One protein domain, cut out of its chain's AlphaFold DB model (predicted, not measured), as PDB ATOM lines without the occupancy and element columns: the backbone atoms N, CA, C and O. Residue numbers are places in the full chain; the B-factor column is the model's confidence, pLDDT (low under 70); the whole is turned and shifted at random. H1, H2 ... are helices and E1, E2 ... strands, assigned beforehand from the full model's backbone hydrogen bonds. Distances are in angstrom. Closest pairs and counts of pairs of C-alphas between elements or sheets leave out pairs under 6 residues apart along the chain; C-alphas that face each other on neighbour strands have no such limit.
ATOM      1  N   LEU A   9      33.221 -42.882   0.383       98.19
ATOM      2  CA  LEU A   9      32.213 -42.312   1.258       98.19
ATOM      3  C   LEU A   9      30.837 -42.498   0.629       98.19
ATOM      4  O   LEU A   9      30.663 -42.302  -0.577       98.19
ATOM      5  N   ALA A  10      29.876 -42.880   1.463       98.56
ATOM      6  CA  ALA A  10      28.476 -43.003   1.091       98.56
ATOM      7  C   ALA A  10      27.707 -41.780   1.601       98.56
ATOM      8  O   ALA A  10      27.879 -41.359   2.746       98.56
ATOM      9  N   ALA A  11      26.852 -41.215   0.760       98.56
ATOM     10  CA  ALA A  11      26.036 -40.058   1.089       98.56
ATOM     11  C   ALA A  11      24.578 -40.308   0.714       98.56
ATOM     12  O   ALA A  11      24.289 -40.887  -0.335       98.56
ATOM     13  N   VAL A  12      23.677 -39.853   1.579       98.50
ATOM     14  CA  VAL A  12      22.229 -39.907   1.386       98.50
ATOM     15  C   VAL A  12      21.658 -38.524   1.641       98.50
ATOM     16  O   VAL A  12      21.759 -38.010   2.752       98.50
ATOM     17  N   GLU A  13      21.046 -37.942   0.617       97.12
ATOM     18  CA  GLU A  13      20.198 -36.759   0.711       97.12
ATOM     19  C   GLU A  13      18.738 -37.221   0.639       97.12
ATOM     20  O   GLU A  13      18.181 -37.466  -0.431       97.12
ATOM     21  N   GLY A  14      18.122 -37.396   1.801       93.56
ATOM     22  CA  GLY A  14      16.718 -37.736   1.955       93.56
ATOM     23  C   GLY A  14      15.848 -36.496   1.875       93.56
ATOM     24  O   GLY A  14      15.466 -35.946   2.906       93.56
ATOM     25  N   GLY A  15      15.537 -36.066   0.657       86.00
ATOM     26  CA  GLY A  15      14.625 -34.965   0.409       86.00
ATOM     27  C   GLY A  15      13.168 -35.352   0.638       86.00
ATOM     28  O   GLY A  15      12.799 -36.502   0.889       86.00
ATOM     29  N   GLY A  16      12.295 -34.353   0.526       72.62
ATOM     30  CA  GLY A  16      10.900 -34.568   0.843       72.62
ATOM     31  C   GLY A  16      10.095 -35.386  -0.179       72.62
ATOM     32  O   GLY A  16       9.043 -35.924   0.169       72.62
ATOM     33  N   THR A  17      10.582 -35.455  -1.409       79.81
ATOM     34  CA  THR A  17       9.909 -36.078  -2.559       79.81
ATOM     35  C   THR A  17      10.728 -37.225  -3.141       79.81
ATOM     36  O   THR A  17      10.173 -38.153  -3.718       79.81
ATOM     37  N   SER A  18      12.046 -37.166  -2.982       90.88
ATOM     38  CA  SER A  18      12.988 -38.140  -3.512       90.88
ATOM     39  C   SER A  18      14.205 -38.223  -2.606       90.88
ATOM     40  O   SER A  18      14.560 -37.245  -1.946       90.88
ATOM     41  N   PHE A  19      14.865 -39.372  -2.627       96.00
ATOM     42  CA  PHE A  19      16.163 -39.581  -2.004       96.00
ATOM     43  C   PHE A  19      17.233 -39.583  -3.091       96.00
ATOM     44  O   PHE A  19      17.027 -40.148  -4.162       96.00
ATOM     45  N   VAL A  20      18.381 -38.975  -2.823       97.19
ATOM     46  CA  VAL A  20      19.570 -39.096  -3.669       97.19
ATOM     47  C   VAL A  20      20.620 -39.862  -2.887       97.19
ATOM     48  O   VAL A  20      20.983 -39.482  -1.774       97.19
ATOM     49  N   VAL A  21      21.096 -40.962  -3.460       98.31
ATOM     50  CA  VAL A  21      22.180 -41.774  -2.902       98.31
ATOM     51  C   VAL A  21      23.409 -41.641  -3.781       98.31
ATOM     52  O   VAL A  21      23.315 -41.718  -5.005       98.31
ATOM     53  N   THR A  22      24.568 -41.444  -3.159       98.06
ATOM     54  CA  THR A  22      25.818 -41.169  -3.870       98.06
ATOM     55  C   THR A  22      26.995 -41.869  -3.214       98.06
ATOM     56  O   THR A  22      27.096 -41.955  -1.991       98.06
ATOM     57  N   ILE A  23      27.918 -42.334  -4.053       98.00
ATOM     58  CA  ILE A  23      29.232 -42.828  -3.649       98.00
ATOM     59  C   ILE A  23      30.277 -41.879  -4.213       98.00
ATOM     60  O   ILE A  23      30.288 -41.598  -5.416       98.00
ATOM     61  N   ALA A  24      31.170 -41.408  -3.351       96.56
ATOM     62  CA  ALA A  24      32.263 -40.534  -3.737       96.56
ATOM     63  C   ALA A  24      33.600 -41.068  -3.231       96.56
ATOM     64  O   ALA A  24      33.716 -41.553  -2.105       96.56
ATOM     65  N   ARG A  25      34.625 -40.940  -4.071       95.56
ATOM     66  CA  ARG A  25      36.010 -41.252  -3.726       95.56
ATOM     67  C   ARG A  25      36.713 -39.992  -3.243       95.56
ATOM     68  O   ARG A  25      36.754 -39.009  -3.983       95.56
ATOM     69  N   LEU A  26      37.292 -40.030  -2.047       94.12
ATOM     70  CA  LEU A  26      38.153 -38.957  -1.552       94.12
ATOM     71  C   LEU A  26      39.511 -39.031  -2.266       94.12
ATOM     72  O   LEU A  26      40.163 -40.076  -2.275       94.12
ATOM     73  N   LEU A  27      39.927 -37.931  -2.891       90.50
ATOM     74  CA  LEU A  27      41.162 -37.863  -3.666       90.50
ATOM     75  C   LEU A  27      42.346 -37.474  -2.781       90.50
ATOM     76  O   LEU A  27      42.297 -36.484  -2.054       90.50
ATOM     77  N   SER A  28      43.432 -38.241  -2.890       79.94
ATOM     78  CA  SER A  28      44.669 -38.004  -2.138       79.94
ATOM     79  C   SER A  28      45.549 -36.910  -2.753       79.94
ATOM     80  O   SER A  28      46.318 -36.260  -2.045       79.94
ATOM     81  N   SER A  29      45.430 -36.685  -4.065       71.19
ATOM     82  CA  SER A  29      46.214 -35.700  -4.806       71.19
ATOM     83  C   SER A  29      45.418 -35.089  -5.963       71.19
ATOM     84  O   SER A  29      44.531 -35.721  -6.535       71.19
ATOM     85  N   SER A  30      45.763 -33.861  -6.363       66.00
ATOM     86  CA  SER A  30      45.147 -33.201  -7.526       66.00
ATOM     87  C   SER A  30      45.445 -33.915  -8.852       66.00
ATOM     88  O   SER A  30      44.689 -33.760  -9.806       66.00
ATOM     89  N   SER A  31      46.506 -34.728  -8.917       63.06
ATOM     90  CA  SER A  31      46.827 -35.571 -10.079       63.06
ATOM     91  C   SER A  31      45.856 -36.739 -10.287       63.06
ATOM     92  O   SER A  31      45.866 -37.341 -11.358       63.06
ATOM     93  N   ASP A  32      44.998 -37.045  -9.307       66.00
ATOM     94  CA  ASP A  32      44.009 -38.128  -9.398       66.00
ATOM     95  C   ASP A  32      42.706 -37.704 -10.111       66.00
ATOM     96  O   ASP A  32      41.801 -38.527 -10.295       66.00
ATOM     97  N   ILE A  33      42.600 -36.432 -10.518       66.50
ATOM     98  CA  ILE A  33      41.443 -35.872 -11.225       66.50
ATOM     99  C   ILE A  33      41.457 -36.360 -12.677       66.50
ATOM    100  O   ILE A  33      42.260 -35.916 -13.493       66.50
ATOM    101  N   LYS A  34      40.545 -37.282 -13.005       63.41
ATOM    102  CA  LYS A  34      40.386 -37.827 -14.368       63.41
ATOM    103  C   LYS A  34      39.346 -37.079 -15.206       63.41
ATOM    104  O   LYS A  34      39.454 -37.055 -16.425       63.41
ATOM    105  N   ASP A  35      38.353 -36.491 -14.549       71.06
ATOM    106  CA  ASP A  35      37.270 -35.709 -15.147       71.06
ATOM    107  C   ASP A  35      36.868 -34.632 -14.138       71.06
ATOM    108  O   ASP A  35      36.520 -34.953 -13.005       71.06
ATOM    109  N   SER A  36      36.958 -33.360 -14.526       71.06
ATOM    110  CA  SER A  36      36.682 -32.227 -13.641       71.06
ATOM    111  C   SER A  36      35.188 -32.013 -13.382       71.06
ATOM    112  O   SER A  36      34.838 -31.421 -12.365       71.06
ATOM    113  N   SER A  37      34.301 -32.506 -14.254       73.38
ATOM    114  CA  SER A  37      32.849 -32.291 -14.138       73.38
ATOM    115  C   SER A  37      32.198 -33.099 -13.004       73.38
ATOM    116  O   SER A  37      31.144 -32.722 -12.482       73.38
ATOM    117  N   SER A  38      32.864 -34.173 -12.576       82.94
ATOM    118  CA  SER A  38      32.477 -35.050 -11.467       82.94
ATOM    119  C   SER A  38      33.222 -34.751 -10.159       82.94
ATOM    120  O   SER A  38      33.068 -35.498  -9.186       82.94
ATOM    121  N   ILE A  39      34.005 -33.663 -10.105       90.81
ATOM    122  CA  ILE A  39      34.708 -33.241  -8.891       90.81
ATOM    123  C   ILE A  39      33.845 -32.305  -8.051       90.81
ATOM    124  O   ILE A  39      33.299 -31.315  -8.534       90.81
ATOM    125  N   ILE A  40      33.778 -32.602  -6.758       92.88
ATOM    126  CA  ILE A  40      33.248 -31.712  -5.729       92.88
ATOM    127  C   ILE A  40      34.389 -31.371  -4.779       92.88
ATOM    128  O   ILE A  40      35.119 -32.259  -4.345       92.88
ATOM    129  N   GLN A  41      34.527 -30.096  -4.428       93.31
ATOM    130  CA  GLN A  41      35.477 -29.649  -3.416       93.31
ATOM    131  C   GLN A  41      34.736 -29.168  -2.165       93.31
ATOM    132  O   GLN A  41      33.901 -28.263  -2.236       93.31
ATOM    133  N   ILE A  42      35.084 -29.737  -1.009       93.88
ATOM    134  CA  ILE A  42      34.580 -29.325   0.309       93.88
ATOM    135  C   ILE A  42      35.790 -28.942   1.159       93.88
ATOM    136  O   ILE A  42      36.646 -29.772   1.468       93.88
ATOM    137  N   GLY A  43      35.914 -27.654   1.480       91.50
ATOM    138  CA  GLY A  43      37.139 -27.109   2.054       91.50
ATOM    139  C   GLY A  43      38.349 -27.385   1.159       91.50
ATOM    140  O   GLY A  43      38.395 -26.935   0.014       91.50
ATOM    141  N   LYS A  44      39.323 -28.143   1.673       90.44
ATOM    142  CA  LYS A  44      40.525 -28.566   0.927       90.44
ATOM    143  C   LYS A  44      40.426 -29.986   0.357       90.44
ATOM    144  O   LYS A  44      41.339 -30.418  -0.342       90.44
ATOM    145  N   SER A  45      39.344 -30.699   0.655       92.88
ATOM    146  CA  SER A  45      39.139 -32.087   0.251       92.88
ATOM    147  C   SER A  45      38.441 -32.142  -1.105       92.88
ATOM    148  O   SER A  45      37.418 -31.487  -1.307       92.88
ATOM    149  N   ASN A  46      38.997 -32.927  -2.029       93.12
ATOM    150  CA  ASN A  46      38.424 -33.154  -3.354       93.12
ATOM    151  C   ASN A  46      37.795 -34.541  -3.420       93.12
ATOM    152  O   ASN A  46      38.397 -35.530  -3.003       93.12
ATOM    153  N   PHE A  47      36.603 -34.609  -3.991       93.56
ATOM    154  CA  PHE A  47      35.811 -35.819  -4.112       93.56
ATOM    155  C   PHE A  47      35.531 -36.072  -5.579       93.56
ATOM    156  O   PHE A  47      35.083 -35.170  -6.278       93.56
ATOM    157  N   GLN A  48      35.740 -37.302  -6.026       93.94
ATOM    158  CA  GLN A  48      35.270 -37.748  -7.326       93.94
ATOM    159  C   GLN A  48      33.993 -38.562  -7.151       93.94
ATOM    160  O   GLN A  48      34.030 -39.651  -6.568       93.94
ATOM    161  N   LEU A  49      32.883 -38.053  -7.680       94.31
ATOM    162  CA  LEU A  49      31.627 -38.795  -7.723       94.31
ATOM    163  C   LEU A  49      31.807 -40.061  -8.570       94.31
ATOM    164  O   LEU A  49      32.286 -39.993  -9.698       94.31
ATOM    165  N   GLN A  50      31.454 -41.213  -8.003       93.38
ATOM    166  CA  GLN A  50      31.557 -42.507  -8.680       93.38
ATOM    167  C   GLN A  50      30.205 -42.931  -9.241       93.38
ATOM    168  O   GLN A  50      30.087 -43.244 -10.420       93.38
ATOM    169  N   GLN A  51      29.194 -42.954  -8.377       94.94
ATOM    170  CA  GLN A  51      27.844 -43.405  -8.695       94.94
ATOM    171  C   GLN A  51      26.845 -42.520  -7.968       94.94
ATOM    172  O   GLN A  51      27.112 -42.049  -6.857       94.94
ATOM    173  N   SER A  52      25.700 -42.271  -8.588       96.12
ATOM    174  CA  SER A  52      24.587 -41.562  -7.962       96.12
ATOM    175  C   SER A  52      23.267 -42.048  -8.535       96.12
ATOM    176  O   SER A  52      23.184 -42.345  -9.726       96.12
ATOM    177  N   GLN A  53      22.245 -42.114  -7.693       96.81
ATOM    178  CA  GLN A  53      20.902 -42.505  -8.094       96.81
ATOM    179  C   GLN A  53      19.868 -41.663  -7.346       96.81
ATOM    180  O   GLN A  53      19.946 -41.511  -6.129       96.81
ATOM    181  N   THR A  54      18.881 -41.157  -8.085       97.06
ATOM    182  CA  THR A  54      17.667 -40.571  -7.511       97.06
ATOM    183  C   THR A  54      16.612 -41.659  -7.366       97.06
ATOM    184  O   THR A  54      16.327 -42.392  -8.312       97.06
ATOM    185  N   ILE A  55      16.035 -41.758  -6.175       95.44
ATOM    186  CA  ILE A  55      15.007 -42.717  -5.789       95.44
ATOM    187  C   ILE A  55      13.741 -41.925  -5.476       95.44
ATOM    188  O   ILE A  55      13.729 -41.099  -4.563       95.44
ATOM    189  N   SER A  56      12.676 -42.191  -6.225       90.88
ATOM    190  CA  SER A  56      11.365 -41.575  -6.027       90.88
ATOM    191  C   SER A  56      10.341 -42.678  -5.802       90.88
ATOM    192  O   SER A  56       9.999 -43.404  -6.732       90.88
ATOM    193  N   SER A  57       9.878 -42.814  -4.560       85.69
ATOM    194  CA  SER A  57       8.839 -43.765  -4.166       85.69
ATOM    195  C   SER A  57       7.933 -43.140  -3.110       85.69
ATOM    196  O   SER A  57       8.368 -42.327  -2.295       85.69
ATOM    197  N   GLU A  58       6.657 -43.519  -3.127       78.25
ATOM    198  CA  GLU A  58       5.676 -43.080  -2.129       78.25
ATOM    199  C   GLU A  58       5.777 -43.880  -0.820       78.25
ATOM    200  O   GLU A  58       5.245 -43.458   0.206       78.25
ATOM    201  N   SER A  59       6.483 -45.018  -0.827       91.69
ATOM    202  CA  SER A  59       6.662 -45.875   0.348       91.69
ATOM    203  C   SER A  59       8.037 -45.657   0.996       91.69
ATOM    204  O   SER A  59       9.061 -45.811   0.319       91.69
ATOM    205  N   PRO A  60       8.104 -45.359   2.310       94.50
ATOM    206  CA  PRO A  60       9.372 -45.289   3.036       94.50
ATOM    207  C   PRO A  60      10.159 -46.601   2.986       94.50
ATOM    208  O   PRO A  60      11.372 -46.578   2.782       94.50
ATOM    209  N   ASP A  61       9.477 -47.743   3.112       94.50
ATOM    210  CA  ASP A  61      10.115 -49.065   3.094       94.50
ATOM    211  C   ASP A  61      10.754 -49.360   1.735       94.50
ATOM    212  O   ASP A  61      11.883 -49.847   1.669       94.50
ATOM    213  N   ASP A  62      10.057 -49.029   0.647       95.94
ATOM    214  CA  ASP A  62      10.579 -49.183  -0.713       95.94
ATOM    215  C   ASP A  62      11.739 -48.210  -0.972       95.94
ATOM    216  O   ASP A  62      12.800 -48.618  -1.443       95.94
ATOM    217  N   THR A  63      11.596 -46.948  -0.554       96.88
ATOM    218  CA  THR A  63      12.656 -45.932  -0.660       96.88
ATOM    219  C   THR A  63      13.940 -46.390   0.031       96.88
ATOM    220  O   THR A  63      15.016 -46.387  -0.573       96.88
ATOM    221  N   LEU A  64      13.844 -46.827   1.292       97.50
ATOM    222  CA  LEU A  64      14.996 -47.279   2.073       97.50
ATOM    223  C   LEU A  64      15.559 -48.605   1.556       97.50
ATOM    224  O   LEU A  64      16.777 -48.790   1.577       97.50
ATOM    225  N   SER A  65      14.709 -49.503   1.051       97.56
ATOM    226  CA  SER A  65      15.152 -50.750   0.416       97.56
ATOM    227  C   SER A  65      15.960 -50.473  -0.848       97.56
ATOM    228  O   SER A  65      17.042 -51.031  -1.002       97.56
ATOM    229  N   GLN A  66      15.510 -49.554  -1.707       98.38
ATOM    230  CA  GLN A  66      16.254 -49.146  -2.900       98.38
ATOM    231  C   GLN A  66      17.574 -48.447  -2.544       98.38
ATOM    232  O   GLN A  66      18.599 -48.742  -3.160       98.38
ATOM    233  N   CYS A  67      17.588 -47.595  -1.509       98.31
ATOM    234  CA  CYS A  67      18.827 -46.998  -0.996       98.31
ATOM    235  C   CYS A  67      19.809 -48.087  -0.535       98.31
ATOM    236  O   CYS A  67      20.989 -48.068  -0.887       98.31
ATOM    237  N   ALA A  68      19.321 -49.063   0.235       98.38
ATOM    238  CA  ALA A  68      20.121 -50.180   0.717       98.38
ATOM    239  C   ALA A  68      20.656 -51.043  -0.437       98.38
ATOM    240  O   ALA A  68      21.841 -51.379  -0.450       98.38
ATOM    241  N   THR A  69      19.817 -51.361  -1.426       98.56
ATOM    242  CA  THR A  69      20.222 -52.095  -2.629       98.56
ATOM    243  C   THR A  69      21.314 -51.350  -3.384       98.56
ATOM    244  O   THR A  69      22.329 -51.961  -3.705       98.56
ATOM    245  N   PHE A  70      21.177 -50.038  -3.596       98.62
ATOM    246  CA  PHE A  70      22.203 -49.234  -4.260       98.62
ATOM    247  C   PHE A  70      23.572 -49.370  -3.578       98.62
ATOM    248  O   PHE A  70      24.564 -49.666  -4.251       98.62
ATOM    249  N   PHE A  71      23.640 -49.222  -2.251       98.56
ATOM    250  CA  PHE A  71      24.911 -49.328  -1.527       98.56
ATOM    251  C   PHE A  71      25.474 -50.751  -1.489       98.56
ATOM    252  O   PHE A  71      26.693 -50.905  -1.550       98.56
ATOM    253  N   GLN A  72      24.620 -51.777  -1.427       98.06
ATOM    254  CA  GLN A  72      25.039 -53.183  -1.470       98.06
ATOM    255  C   GLN A  72      25.586 -53.574  -2.844       98.06
ATOM    256  O   GLN A  72      26.615 -54.240  -2.927       98.06
ATOM    257  N   THR A  73      24.930 -53.143  -3.925       97.94
ATOM    258  CA  THR A  73      25.368 -53.408  -5.303       97.94
ATOM    259  C   THR A  73      26.740 -52.805  -5.594       97.94
ATOM    260  O   THR A  73      27.518 -53.390  -6.342       97.94
ATOM    261  N   HIS A  74      27.054 -51.666  -4.979       97.31
ATOM    262  CA  HIS A  74      28.313 -50.948  -5.180       97.31
ATOM    263  C   HIS A  74      29.288 -51.086  -4.004       97.31
ATOM    264  O   HIS A  74      30.242 -50.311  -3.899       97.31
ATOM    265  N   LEU A  75      29.060 -52.057  -3.113       96.12
ATOM    266  CA  LEU A  75      29.885 -52.253  -1.928       96.12
ATOM    267  C   LEU A  75      31.352 -52.480  -2.341       96.12
ATOM    268  O   LEU A  75      31.628 -53.315  -3.210       96.12
ATOM    269  N   PRO A  76      32.318 -51.763  -1.740       94.25
ATOM    270  CA  PRO A  76      33.716 -51.919  -2.110       94.25
ATOM    271  C   PRO A  76      34.245 -53.293  -1.699       94.25
ATOM    272  O   PRO A  76      33.714 -53.938  -0.795       94.25
ATOM    273  N   LYS A  77      35.353 -53.725  -2.313       92.94
ATOM    274  CA  LYS A  77      35.967 -55.041  -2.050       92.94
ATOM    275  C   LYS A  77      36.289 -55.289  -0.575       92.94
ATOM    276  O   LYS A  77      36.167 -56.417  -0.111       92.94
ATOM    277  N   LYS A  78      36.645 -54.233   0.167       94.31
ATOM    278  CA  LYS A  78      36.889 -54.287   1.619       94.31
ATOM    279  C   LYS A  78      35.628 -54.533   2.461       94.31
ATOM    280  O   LYS A  78      35.737 -54.736   3.665       94.31
ATOM    281  N   GLY A  79      34.445 -54.526   1.844       96.12
ATOM    282  CA  GLY A  79      33.164 -54.863   2.464       96.12
ATOM    283  C   GLY A  79      32.477 -53.720   3.214       96.12
ATOM    284  O   GLY A  79      31.442 -53.957   3.828       96.12
ATOM    285  N   TYR A  80      33.028 -52.500   3.194       97.38
ATOM    286  CA  TYR A  80      32.454 -51.344   3.888       97.38
ATOM    287  C   TYR A  80      32.884 -49.999   3.284       97.38
ATOM    288  O   TYR A  80      33.989 -49.878   2.753       97.38
ATOM    289  N   TYR A  81      32.041 -48.973   3.432       98.19
ATOM    290  CA  TYR A  81      32.402 -47.570   3.171       98.19
ATOM    291  C   TYR A  81      33.105 -46.948   4.388       98.19
ATOM    292  O   TYR A  81      32.836 -47.307   5.539       98.19
ATOM    293  N   ASP A  82      34.014 -46.000   4.163       97.88
ATOM    294  CA  ASP A  82      34.845 -45.423   5.230       97.88
ATOM    295  C   ASP A  82      34.075 -44.476   6.152       97.88
ATOM    296  O   ASP A  82      34.421 -44.361   7.331       97.88
ATOM    297  N   GLY A  83      33.008 -43.871   5.631       98.19
ATOM    298  CA  GLY A  83      32.085 -42.988   6.332       98.19
ATOM    299  C   GLY A  83      30.759 -42.871   5.581       98.19
ATOM    300  O   GLY A  83      30.717 -42.997   4.354       98.19
ATOM    301  N   VAL A  84      29.678 -42.651   6.332       98.81
ATOM    302  CA  VAL A  84      28.318 -42.476   5.809       98.81
ATOM    303  C   VAL A  84      27.746 -41.150   6.300       98.81
ATOM    304  O   VAL A  84      27.715 -40.890   7.501       98.81
ATOM    305  N   GLY A  85      27.273 -40.316   5.387       98.75
ATOM    306  CA  GLY A  85      26.560 -39.089   5.720       98.75
ATOM    307  C   GLY A  85      25.096 -39.200   5.334       98.75
ATOM    308  O   GLY A  85      24.782 -39.534   4.193       98.75
ATOM    309  N   ILE A  86      24.203 -38.936   6.282       98.69
ATOM    310  CA  ILE A  86      22.757 -38.982   6.068       98.69
ATOM    311  C   ILE A  86      22.203 -37.596   6.389       98.69
ATOM    312  O   ILE A  86      22.159 -37.197   7.549       98.69
ATOM    313  N   ALA A  87      21.803 -36.865   5.355       98.12
ATOM    314  CA  ALA A  87      21.040 -35.630   5.462       98.12
ATOM    315  C   ALA A  87      19.583 -35.962   5.138       98.12
ATOM    316  O   ALA A  87      19.327 -36.549   4.092       98.12
ATOM    317  N   THR A  88      18.624 -35.659   6.008       95.75
ATOM    318  CA  THR A  88      17.227 -36.070   5.786       95.75
ATOM    319  C   THR A  88      16.224 -35.015   6.225       95.75
ATOM    320  O   THR A  88      16.470 -34.264   7.168       95.75
ATOM    321  N   PHE A  89      15.081 -34.962   5.548       92.44
ATOM    322  CA  PHE A  89      13.981 -34.082   5.914       92.44
ATOM    323  C   PHE A  89      13.481 -34.346   7.342       92.44
ATOM    324  O   PHE A  89      13.603 -35.440   7.898       92.44
ATOM    325  N   GLY A  90      12.887 -33.314   7.939       87.12
ATOM    326  CA  GLY A  90      12.455 -33.329   9.329       87.12
ATOM    327  C   GLY A  90      10.938 -33.447   9.572       87.12
ATOM    328  O   GLY A  90      10.130 -33.560   8.644       87.12
ATOM    329  N   PRO A  91      10.535 -33.407  10.856       89.88
ATOM    330  CA  PRO A  91      11.418 -33.439  12.021       89.88
ATOM    331  C   PRO A  91      12.048 -34.826  12.232       89.88
ATOM    332  O   PRO A  91      11.337 -35.827  12.227       89.88
ATOM    333  N   VAL A  92      13.366 -34.889  12.450       93.75
ATOM    334  CA  VAL A  92      14.129 -36.130  12.680       93.75
ATOM    335  C   VAL A  92      14.780 -36.114  14.066       93.75
ATOM    336  O   VAL A  92      15.179 -35.060  14.566       93.75
ATOM    337  N   GLY A  93      14.861 -37.272  14.721       95.12
ATOM    338  CA  GLY A  93      15.569 -37.419  15.989       95.12
ATOM    339  C   GLY A  93      17.084 -37.473  15.786       95.12
ATOM    340  O   GLY A  93      17.604 -38.434  15.224       95.12
ATOM    341  N   LEU A  94      17.788 -36.454  16.281       94.50
ATOM    342  CA  LEU A  94      19.237 -36.281  16.098       94.50
ATOM    343  C   LEU A  94      20.060 -36.556  17.360       94.50
ATOM    344  O   LEU A  94      21.277 -36.662  17.281       94.50
ATOM    345  N   ASP A  95      19.416 -36.692  18.520       92.12
ATOM    346  CA  ASP A  95      20.093 -36.908  19.800       92.12
ATOM    347  C   ASP A  95      20.490 -38.389  19.971       92.12
ATOM    348  O   ASP A  95      19.614 -39.217  20.248       92.12
ATOM    349  N   PRO A  96      21.784 -38.748  19.857       90.56
ATOM    350  CA  PRO A  96      22.231 -40.139  19.931       90.56
ATOM    351  C   PRO A  96      22.057 -40.754  21.326       90.56
ATOM    352  O   PRO A  96      22.144 -41.975  21.474       90.56
ATOM    353  N   THR A  97      21.799 -39.946  22.361       92.19
ATOM    354  CA  THR A  97      21.507 -40.451  23.710       92.19
ATOM    355  C   THR A  97      20.076 -40.991  23.825       92.19
ATOM    356  O   THR A  97      19.803 -41.848  24.669       92.19
ATOM    357  N   LYS A  98      19.168 -40.571  22.931       93.00
ATOM    358  CA  LYS A  98      17.760 -40.991  22.891       93.00
ATOM    359  C   LYS A  98      17.546 -42.106  21.868       93.00
ATOM    360  O   LYS A  98      17.023 -41.877  20.779       93.00
ATOM    361  N   LYS A  99      17.907 -43.335  22.243       92.25
ATOM    362  CA  LYS A  99      17.843 -44.527  21.369       92.25
ATOM    363  C   LYS A  99      16.479 -44.771  20.712       92.25
ATOM    364  O   LYS A  99      16.435 -45.254  19.590       92.25
ATOM    365  N   GLU A 100      15.388 -44.413  21.388       93.62
ATOM    366  CA  GLU A 100      14.026 -44.606  20.870       93.62
ATOM    367  C   GLU A 100      13.691 -43.695  19.683       93.62
ATOM    368  O   GLU A 100      12.823 -44.021  18.880       93.62
ATOM    369  N   THR A 101      14.366 -42.547  19.562       94.75
ATOM    370  CA  THR A 101      14.056 -41.525  18.548       94.75
ATOM    371  C   THR A 101      15.212 -41.227  17.602       94.75
ATOM    372  O   THR A 101      14.971 -40.706  16.517       94.75
ATOM    373  N   TYR A 102      16.456 -41.515  17.993       96.12
ATOM    374  CA  TYR A 102      17.628 -41.257  17.158       96.12
ATOM    375  C   TYR A 102      17.521 -41.980  15.813       96.12
ATOM    376  O   TYR A 102      17.221 -43.172  15.768       96.12
ATOM    377  N   GLY A 103      17.769 -41.256  14.722       96.50
ATOM    378  CA  GLY A 103      17.700 -41.814  13.375       96.50
ATOM    379  C   GLY A 103      16.288 -42.084  12.870       96.50
ATOM    380  O   GLY A 103      16.140 -42.752  11.851       96.50
ATOM    381  N   ARG A 104      15.251 -41.576  13.552       97.19
ATOM    382  CA  ARG A 104      13.853 -41.739  13.142       97.19
ATOM    383  C   ARG A 104      13.195 -40.416  12.797       97.19
ATOM    384  O   ARG A 104      13.391 -39.417  13.492       97.19
ATOM    385  N   ILE A 105      12.344 -40.429  11.777       95.25
ATOM    386  CA  ILE A 105      11.405 -39.329  11.534       95.25
ATOM    387  C   ILE A 105      10.379 -39.317  12.673       95.25
ATOM    388  O   ILE A 105       9.806 -40.348  13.026       95.25
ATOM    389  N   LEU A 106      10.150 -38.159  13.282       93.31
ATOM    390  CA  LEU A 106       9.362 -38.054  14.506       93.31
ATOM    391  C   LEU A 106       7.845 -38.164  14.243       93.31
ATOM    392  O   LEU A 106       7.371 -37.799  13.162       93.31
ATOM    393  N   PRO A 107       7.043 -38.588  15.247       91.38
ATOM    394  CA  PRO A 107       5.582 -38.702  15.131       91.38
ATOM    395  C   PRO A 107       4.857 -37.421  14.698       91.38
ATOM    396  O   PRO A 107       3.733 -37.481  14.199       91.38
ATOM    397  N   SER A 108       5.476 -36.261  14.916       83.69
ATOM    398  CA  SER A 108       4.932 -34.952  14.563       83.69
ATOM    399  C   SER A 108       5.033 -34.624  13.074       83.69
ATOM    400  O   SER A 108       4.373 -33.680  12.644       83.69
ATOM    401  N   SER A 109       5.799 -35.386  12.282       86.44
ATOM    402  CA  SER A 109       6.006 -35.087  10.861       86.44
ATOM    403  C   SER A 109       4.675 -34.957  10.100       86.44
ATOM    404  O   SER A 109       3.749 -35.757  10.326       86.44
ATOM    405  N   PRO A 110       4.543 -33.977   9.184       78.75
ATOM    406  CA  PRO A 110       3.355 -33.850   8.342       78.75
ATOM    407  C   PRO A 110       3.187 -35.046   7.392       78.75
ATOM    408  O   PRO A 110       2.061 -35.367   7.015       78.75
ATOM    409  N   LYS A 111       4.272 -35.769   7.079       84.25
ATOM    410  CA  LYS A 111       4.243 -36.982   6.250       84.25
ATOM    411  C   LYS A 111       3.936 -38.202   7.096       84.25
ATOM    412  O   LYS A 111       4.783 -38.677   7.852       84.25
ATOM    413  N   LYS A 112       2.699 -38.682   7.003       88.88
ATOM    414  CA  LYS A 112       2.152 -39.706   7.901       88.88
ATOM    415  C   LYS A 112       2.879 -41.038   7.761       88.88
ATOM    416  O   LYS A 112       3.135 -41.687   8.768       88.88
ATOM    417  N   GLU A 113       3.231 -41.385   6.534       92.06
ATOM    418  CA  GLU A 113       3.864 -42.633   6.120       92.06
ATOM    419  C   GLU A 113       5.269 -42.748   6.714       92.06
ATOM    420  O   GLU A 113       5.692 -43.825   7.109       92.06
ATOM    421  N   TRP A 114       5.964 -41.618   6.854       93.56
ATOM    422  CA  TRP A 114       7.334 -41.569   7.350       93.56
ATOM    423  C   TRP A 114       7.443 -41.573   8.877       93.56
ATOM    424  O   TRP A 114       8.534 -41.757   9.406       93.56
ATOM    425  N   ARG A 115       6.351 -41.385   9.625       94.06
ATOM    426  CA  ARG A 115       6.408 -41.284  11.094       94.06
ATOM    427  C   ARG A 115       6.987 -42.552  11.722       94.06
ATOM    428  O   ARG A 115       6.497 -43.651  11.493       94.06
ATOM    429  N   ASN A 116       7.972 -42.369  12.598       96.19
ATOM    430  CA  ASN A 116       8.728 -43.405  13.307       96.19
ATOM    431  C   ASN A 116       9.606 -44.307  12.428       96.19
ATOM    432  O   ASN A 116      10.216 -45.244  12.957       96.19
ATOM    433  N   VAL A 117       9.709 -44.029  11.126       96.88
ATOM    434  CA  VAL A 117      10.585 -44.773  10.217       96.88
ATOM    435  C   VAL A 117      12.039 -44.543  10.615       96.88
ATOM    436  O   VAL A 117      12.465 -43.401  10.777       96.88
ATOM    437  N   ASP A 118      12.782 -45.637  10.782       97.44
ATOM    438  CA  ASP A 118      14.228 -45.641  11.008       97.44
ATOM    439  C   ASP A 118      14.954 -45.482   9.672       97.44
ATOM    440  O   ASP A 118      14.971 -46.397   8.848       97.44
ATOM    441  N   VAL A 119      15.545 -44.307   9.465       97.06
ATOM    442  CA  VAL A 119      16.250 -43.962   8.226       97.06
ATOM    443  C   VAL A 119      17.744 -44.272   8.293       97.06
ATOM    444  O   VAL A 119      18.431 -44.171   7.283       97.06
ATOM    445  N   VAL A 120      18.275 -44.656   9.457       97.50
ATOM    446  CA  VAL A 120      19.718 -44.854   9.658       97.50
ATOM    447  C   VAL A 120      20.086 -46.326   9.555       97.50
ATOM    448  O   VAL A 120      20.959 -46.691   8.764       97.50
ATOM    449  N   SER A 121      19.434 -47.194  10.329       97.50
ATOM    450  CA  SER A 121      19.871 -48.587  10.478       97.50
ATOM    451  C   SER A 121      19.909 -49.373   9.159       97.50
ATOM    452  O   SER A 121      20.904 -50.074   8.931       97.50
ATOM    453  N   PRO A 122      18.905 -49.272   8.258       97.81
ATOM    454  CA  PRO A 122      18.946 -49.970   6.970       97.81
ATOM    455  C   PRO A 122      20.138 -49.541   6.104       97.81
ATOM    456  O   PRO A 122      20.796 -50.381   5.487       97.81
ATOM    457  N   ILE A 123      20.458 -48.244   6.120       98.44
ATOM    458  CA  ILE A 123      21.535 -47.642   5.329       98.44
ATOM    459  C   ILE A 123      22.896 -48.086   5.865       98.44
ATOM    460  O   ILE A 123      23.734 -48.561   5.099       98.44
ATOM    461  N   LEU A 124      23.111 -48.020   7.183       98.56
ATOM    462  CA  LEU A 124      24.372 -48.450   7.799       98.56
ATOM    463  C   LEU A 124      24.635 -49.944   7.606       98.56
ATOM    464  O   LEU A 124      25.762 -50.342   7.299       98.56
ATOM    465  N   LYS A 125      23.586 -50.772   7.717       98.44
ATOM    466  CA  LYS A 125      23.673 -52.209   7.435       98.44
ATOM    467  C   LYS A 125      24.101 -52.465   5.989       98.44
ATOM    468  O   LYS A 125      24.972 -53.298   5.760       98.44
ATOM    469  N   ALA A 126      23.515 -51.750   5.029       98.38
ATOM    470  CA  ALA A 126      23.885 -51.845   3.619       98.38
ATOM    471  C   ALA A 126      25.308 -51.339   3.334       98.38
ATOM    472  O   ALA A 126      25.983 -51.879   2.464       98.38
ATOM    473  N   CYS A 127      25.772 -50.342   4.088       98.56
ATOM    474  CA  CYS A 127      27.102 -49.756   3.942       98.56
ATOM    475  C   CYS A 127      28.226 -50.542   4.645       98.56
ATOM    476  O   CYS A 127      29.396 -50.187   4.494       98.56
ATOM    477  N   GLY A 128      27.901 -51.561   5.447       98.06
ATOM    478  CA  GLY A 128      28.885 -52.380   6.164       98.06
ATOM    479  C   GLY A 128      29.662 -51.638   7.263       98.06
ATOM    480  O   GLY A 128      30.717 -52.101   7.686       98.06
ATOM    481  N   THR A 129      29.182 -50.479   7.729       97.69
ATOM    482  CA  THR A 129      29.914 -49.614   8.669       97.69
ATOM    483  C   THR A 129      28.982 -48.929   9.663       97.69
ATOM    484  O   THR A 129      27.833 -48.625   9.360       97.69
ATOM    485  N   SER A 130      29.502 -48.635  10.855       96.75
ATOM    486  CA  SER A 130      28.856 -47.772  11.852       96.75
ATOM    487  C   SER A 130      29.426 -46.350  11.870       96.75
ATOM    488  O   SER A 130      28.992 -45.522  12.669       96.75
ATOM    489  N   THR A 131      30.413 -46.049  11.018       98.00
ATOM    490  CA  THR A 131      31.016 -44.711  10.920       98.00
ATOM    491  C   THR A 131      30.066 -43.794  10.168       98.00
ATOM    492  O   THR A 131      29.991 -43.873   8.944       98.00
ATOM    493  N   HIS A 132      29.318 -42.959  10.888       98.50
ATOM    494  CA  HIS A 132      28.298 -42.123  10.273       98.50
ATOM    495  C   HIS A 132      28.046 -40.807  11.004       98.50
ATOM    496  O   HIS A 132      28.347 -40.675  12.192       98.50
ATOM    497  N   LYS A 133      27.430 -39.873  10.281       98.19
ATOM    498  CA  LYS A 133      26.792 -38.671  10.817       98.19
ATOM    499  C   LYS A 133      25.391 -38.538  10.222       98.19
ATOM    500  O   LYS A 133      25.176 -38.835   9.047       98.19
ATOM    501  N   LEU A 134      24.454 -38.118  11.063       97.94
ATOM    502  CA  LEU A 134      23.066 -37.849  10.718       97.94
ATOM    503  C   LEU A 134      22.782 -36.376  10.987       97.94
ATOM    504  O   LEU A 134      23.160 -35.865  12.040       97.94
ATOM    505  N   GLU A 135      22.088 -35.728  10.064       97.56
ATOM    506  CA  GLU A 135      21.673 -34.339  10.196       97.56
ATOM    507  C   GLU A 135      20.399 -34.070   9.379       97.56
ATOM    508  O   GLU A 135      19.997 -34.891   8.549       97.56
ATOM    509  N   THR A 136      19.755 -32.922   9.600       96.50
ATOM    510  CA  THR A 136      18.688 -32.472   8.700       96.50
ATOM    511  C   THR A 136      19.216 -32.137   7.302       96.50
ATOM    512  O   THR A 136      20.388 -31.800   7.109       96.50
ATOM    513  N   ASP A 137      18.323 -32.170   6.320       94.88
ATOM    514  CA  ASP A 137      18.553 -31.742   4.935       94.88
ATOM    515  C   ASP A 137      18.915 -30.251   4.782       94.88
ATOM    516  O   ASP A 137      19.358 -29.837   3.711       94.88
ATOM    517  N   LEU A 348      27.699 -35.480   1.765       98.06
ATOM    518  CA  LEU A 348      29.119 -35.821   1.599       98.06
ATOM    519  C   LEU A 348      30.012 -35.185   2.673       98.06
ATOM    520  O   LEU A 348      30.938 -35.834   3.159       98.06
ATOM    521  N   SER A 349      29.726 -33.947   3.077       97.88
ATOM    522  CA  SER A 349      30.449 -33.259   4.149       97.88
ATOM    523  C   SER A 349      30.274 -33.971   5.491       97.88
ATOM    524  O   SER A 349      31.230 -34.068   6.256       97.88
ATOM    525  N   LEU A 350      29.082 -34.507   5.772       98.50
ATOM    526  CA  LEU A 350      28.829 -35.344   6.951       98.50
ATOM    527  C   LEU A 350      29.605 -36.665   6.890       98.50
ATOM    528  O   LEU A 350      30.159 -37.104   7.897       98.50
ATOM    529  N   ALA A 351      29.663 -37.299   5.715       98.50
ATOM    530  CA  ALA A 351      30.418 -38.535   5.523       98.50
ATOM    531  C   ALA A 351      31.925 -38.318   5.745       98.50
ATOM    532  O   ALA A 351      32.577 -39.144   6.390       98.50
ATOM    533  N   LEU A 352      32.463 -37.197   5.245       97.38
ATOM    534  CA  LEU A 352      33.846 -36.788   5.481       97.38
ATOM    535  C   LEU A 352      34.102 -36.548   6.972       97.38
ATOM    536  O   LEU A 352      35.055 -37.104   7.505       97.38
ATOM    537  N   ASP A 353      33.242 -35.785   7.647       96.75
ATOM    538  CA  ASP A 353      33.364 -35.501   9.082       96.75
ATOM    539  C   ASP A 353      33.361 -36.794   9.918       96.75
ATOM    540  O   ASP A 353      34.225 -37.005  10.770       96.75
ATOM    541  N   ALA A 354      32.461 -37.734   9.604       97.81
ATOM    542  CA  ALA A 354      32.420 -39.049  10.244       97.81
ATOM    543  C   ALA A 354      33.736 -39.831  10.069       97.81
ATOM    544  O   ALA A 354      34.226 -40.471  11.008       97.81
ATOM    545  N   TYR A 355      34.297 -39.800   8.858       97.12
ATOM    546  CA  TYR A 355      35.562 -40.451   8.532       97.12
ATOM    547  C   TYR A 355      36.746 -39.796   9.260       97.12
ATOM    548  O   TYR A 355      37.534 -40.496   9.901       97.12
ATOM    549  N   GLU A 356      36.853 -38.469   9.220       94.88
ATOM    550  CA  GLU A 356      37.933 -37.718   9.865       94.88
ATOM    551  C   GLU A 356      37.919 -37.921  11.386       94.88
ATOM    552  O   GLU A 356      38.958 -38.250  11.967       94.88
ATOM    553  N   GLU A 357      36.750 -37.866  12.034       95.12
ATOM    554  CA  GLU A 357      36.620 -38.145  13.471       95.12
ATOM    555  C   GLU A 357      37.080 -39.560  13.846       95.12
ATOM    556  O   GLU A 357      37.710 -39.769  14.891       95.12
ATOM    557  N   LYS A 358      36.759 -40.560  13.016       95.38
ATOM    558  CA  LYS A 358      37.213 -41.942  13.219       95.38
ATOM    559  C   LYS A 358      38.733 -42.039  13.116       95.38
ATOM    560  O   LYS A 358      39.355 -42.694  13.956       95.38
ATOM    561  N   GLU A 359      39.335 -41.405  12.116       93.31
ATOM    562  CA  GLU A 359      40.789 -41.415  11.932       93.31
ATOM    563  C   GLU A 359      41.517 -40.665  13.054       93.31
ATOM    564  O   GLU A 359      42.560 -41.120  13.530       93.31
ATOM    565  N   GLU A 360      40.952 -39.567  13.557       92.06
ATOM    566  CA  GLU A 360      41.473 -38.877  14.737       92.06
ATOM    567  C   GLU A 360      41.415 -39.741  16.000       92.06
ATOM    568  O   GLU A 360      42.392 -39.790  16.753       92.06
ATOM    569  N   LYS A 361      40.304 -40.454  16.231       90.50
ATOM    570  CA  LYS A 361      40.171 -41.391  17.360       90.50
ATOM    571  C   LYS A 361      41.213 -42.504  17.279       90.50
ATOM    572  O   LYS A 361      41.947 -42.706  18.244       90.50
ATOM    573  N   LYS A 362      41.387 -43.130  16.108       88.81
ATOM    574  CA  LYS A 362      42.437 -44.141  15.882       88.81
ATOM    575  C   LYS A 362      43.843 -43.595  16.141       88.81
ATOM    576  O   LYS A 362      44.672 -44.291  16.722       88.81
ATOM    577  N   LYS A 363      44.143 -42.361  15.711       84.56
ATOM    578  CA  LYS A 363      45.442 -41.713  15.973       84.56
ATOM    579  C   LYS A 363      45.665 -41.492  17.470       84.56
ATOM    580  O   LYS A 363      46.751 -41.794  17.959       84.56
ATOM    581  N   LYS A 364      44.646 -41.022  18.198       83.00
ATOM    582  CA  LYS A 364      44.698 -40.842  19.660       83.00
ATOM    583  C   LYS A 364      44.898 -42.176  20.384       83.00
ATOM    584  O   LYS A 364      45.762 -42.261  21.247       83.00
TER     585      LYS A 364
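AT A GLANCE: This is residues 9 to 137 and 348 to 364 of the 412 residues of the protein "Hypothetical protein" of Ditylum brightwellii (UniProt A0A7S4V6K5). One twisted sheet of six strands curls like part of a barrel round the first part of H3, while H1 packs on the sheet along E2, with the short H2 side by side with H1. The link between E2 and E3 and the long loop of residues 89 to 120 lie toward opposite ends of the longest axis. The printed part has 146 residues with six named strands and three named helices, in the order E1 E2 E3 E4 H1 E5 H2 E6 H3; the mixed sheet runs E3 E4 E2 E1 E5 E6, and the class is mixed, helices and strands. The whole is compact, with a radius of gyration of the C-alphas of 15.4 A and spans of 48 by 36 by 28 A.

HOW THE PARTS SIT: E1, residues 9 to 14, and E2, residues 19 to 27, form an antiparallel hairpin, with N 11 and O 22 2.9 A apart, within hydrogen-bond range. E3, residues 39 to 42, and E4, residues 45 to 55, form a second hairpin, with N 40 and O 47 at 2.9 A. E4, which bends by 66 degrees at residue 50, is antiparallel to E2, with N 21 and O 53 at 3.0 A. H1, residues 60 to 73, is on the sheet at a height of 9.4 A over it, over E2 and along the strands, at 22 degrees to E2 on the local plane; the closest C-alphas of H1 and E2, those of Cys 67 and Val 21, are 6.5 A apart. E5, residues 83 to 88, is parallel to E1, with N 12 and O 85 at 2.9 A. With E4 and H1 it makes a split strand-helix-strand unit, its two strands running the same way with E2 and E1 between them, and the crossover is right-handed. H2, residues 121 to 127, only grazes the sheet with residues 123 to 127 and touches H1 at a shallow tilt of 18 degrees, the same way, closest at the C-alphas of Ala 126 and Ala 68, 5.0 A. E6, residues 132 to 136, is parallel to E5, with N 135 and O 86 at 2.9 A; E5, H2 and E6 make a strand-helix-strand unit, two parallel neighbours with a helix between, also right-handed. The sheet curls round H3, residues 348 to 364, whose closest C-alpha pair with E5 is Ala 351 and Gly 85, 3.9 A. H3 is apart from H1 and H2. In H1, H2 and H3 every O i to N i+4 pair is within hydrogen-bond range.

IN THESE COORDINATES: E1 begins at C-alpha 9 (32.213, -42.312, 1.258) and is 16.2 A long. E2 measures 25.1 A, E4 27.1 A, H1 19.8 A and E5 16.4 A. H3, 24.4 A long, ends at C-alpha 364 (44.698, -40.842, 19.660).

THE WHOLE: The two C-alphas farthest apart, those of Ser 31 and Ser 108, are 48.6 A apart. Residues 138 to 347 are not printed, and C-alphas 137 and 348 are 11.8 A apart across the cut. The links E2 to E3 and E5 to H2 are long. Mean pLDDT of the printed part is 92.7, with residues 30 to 34 under 70.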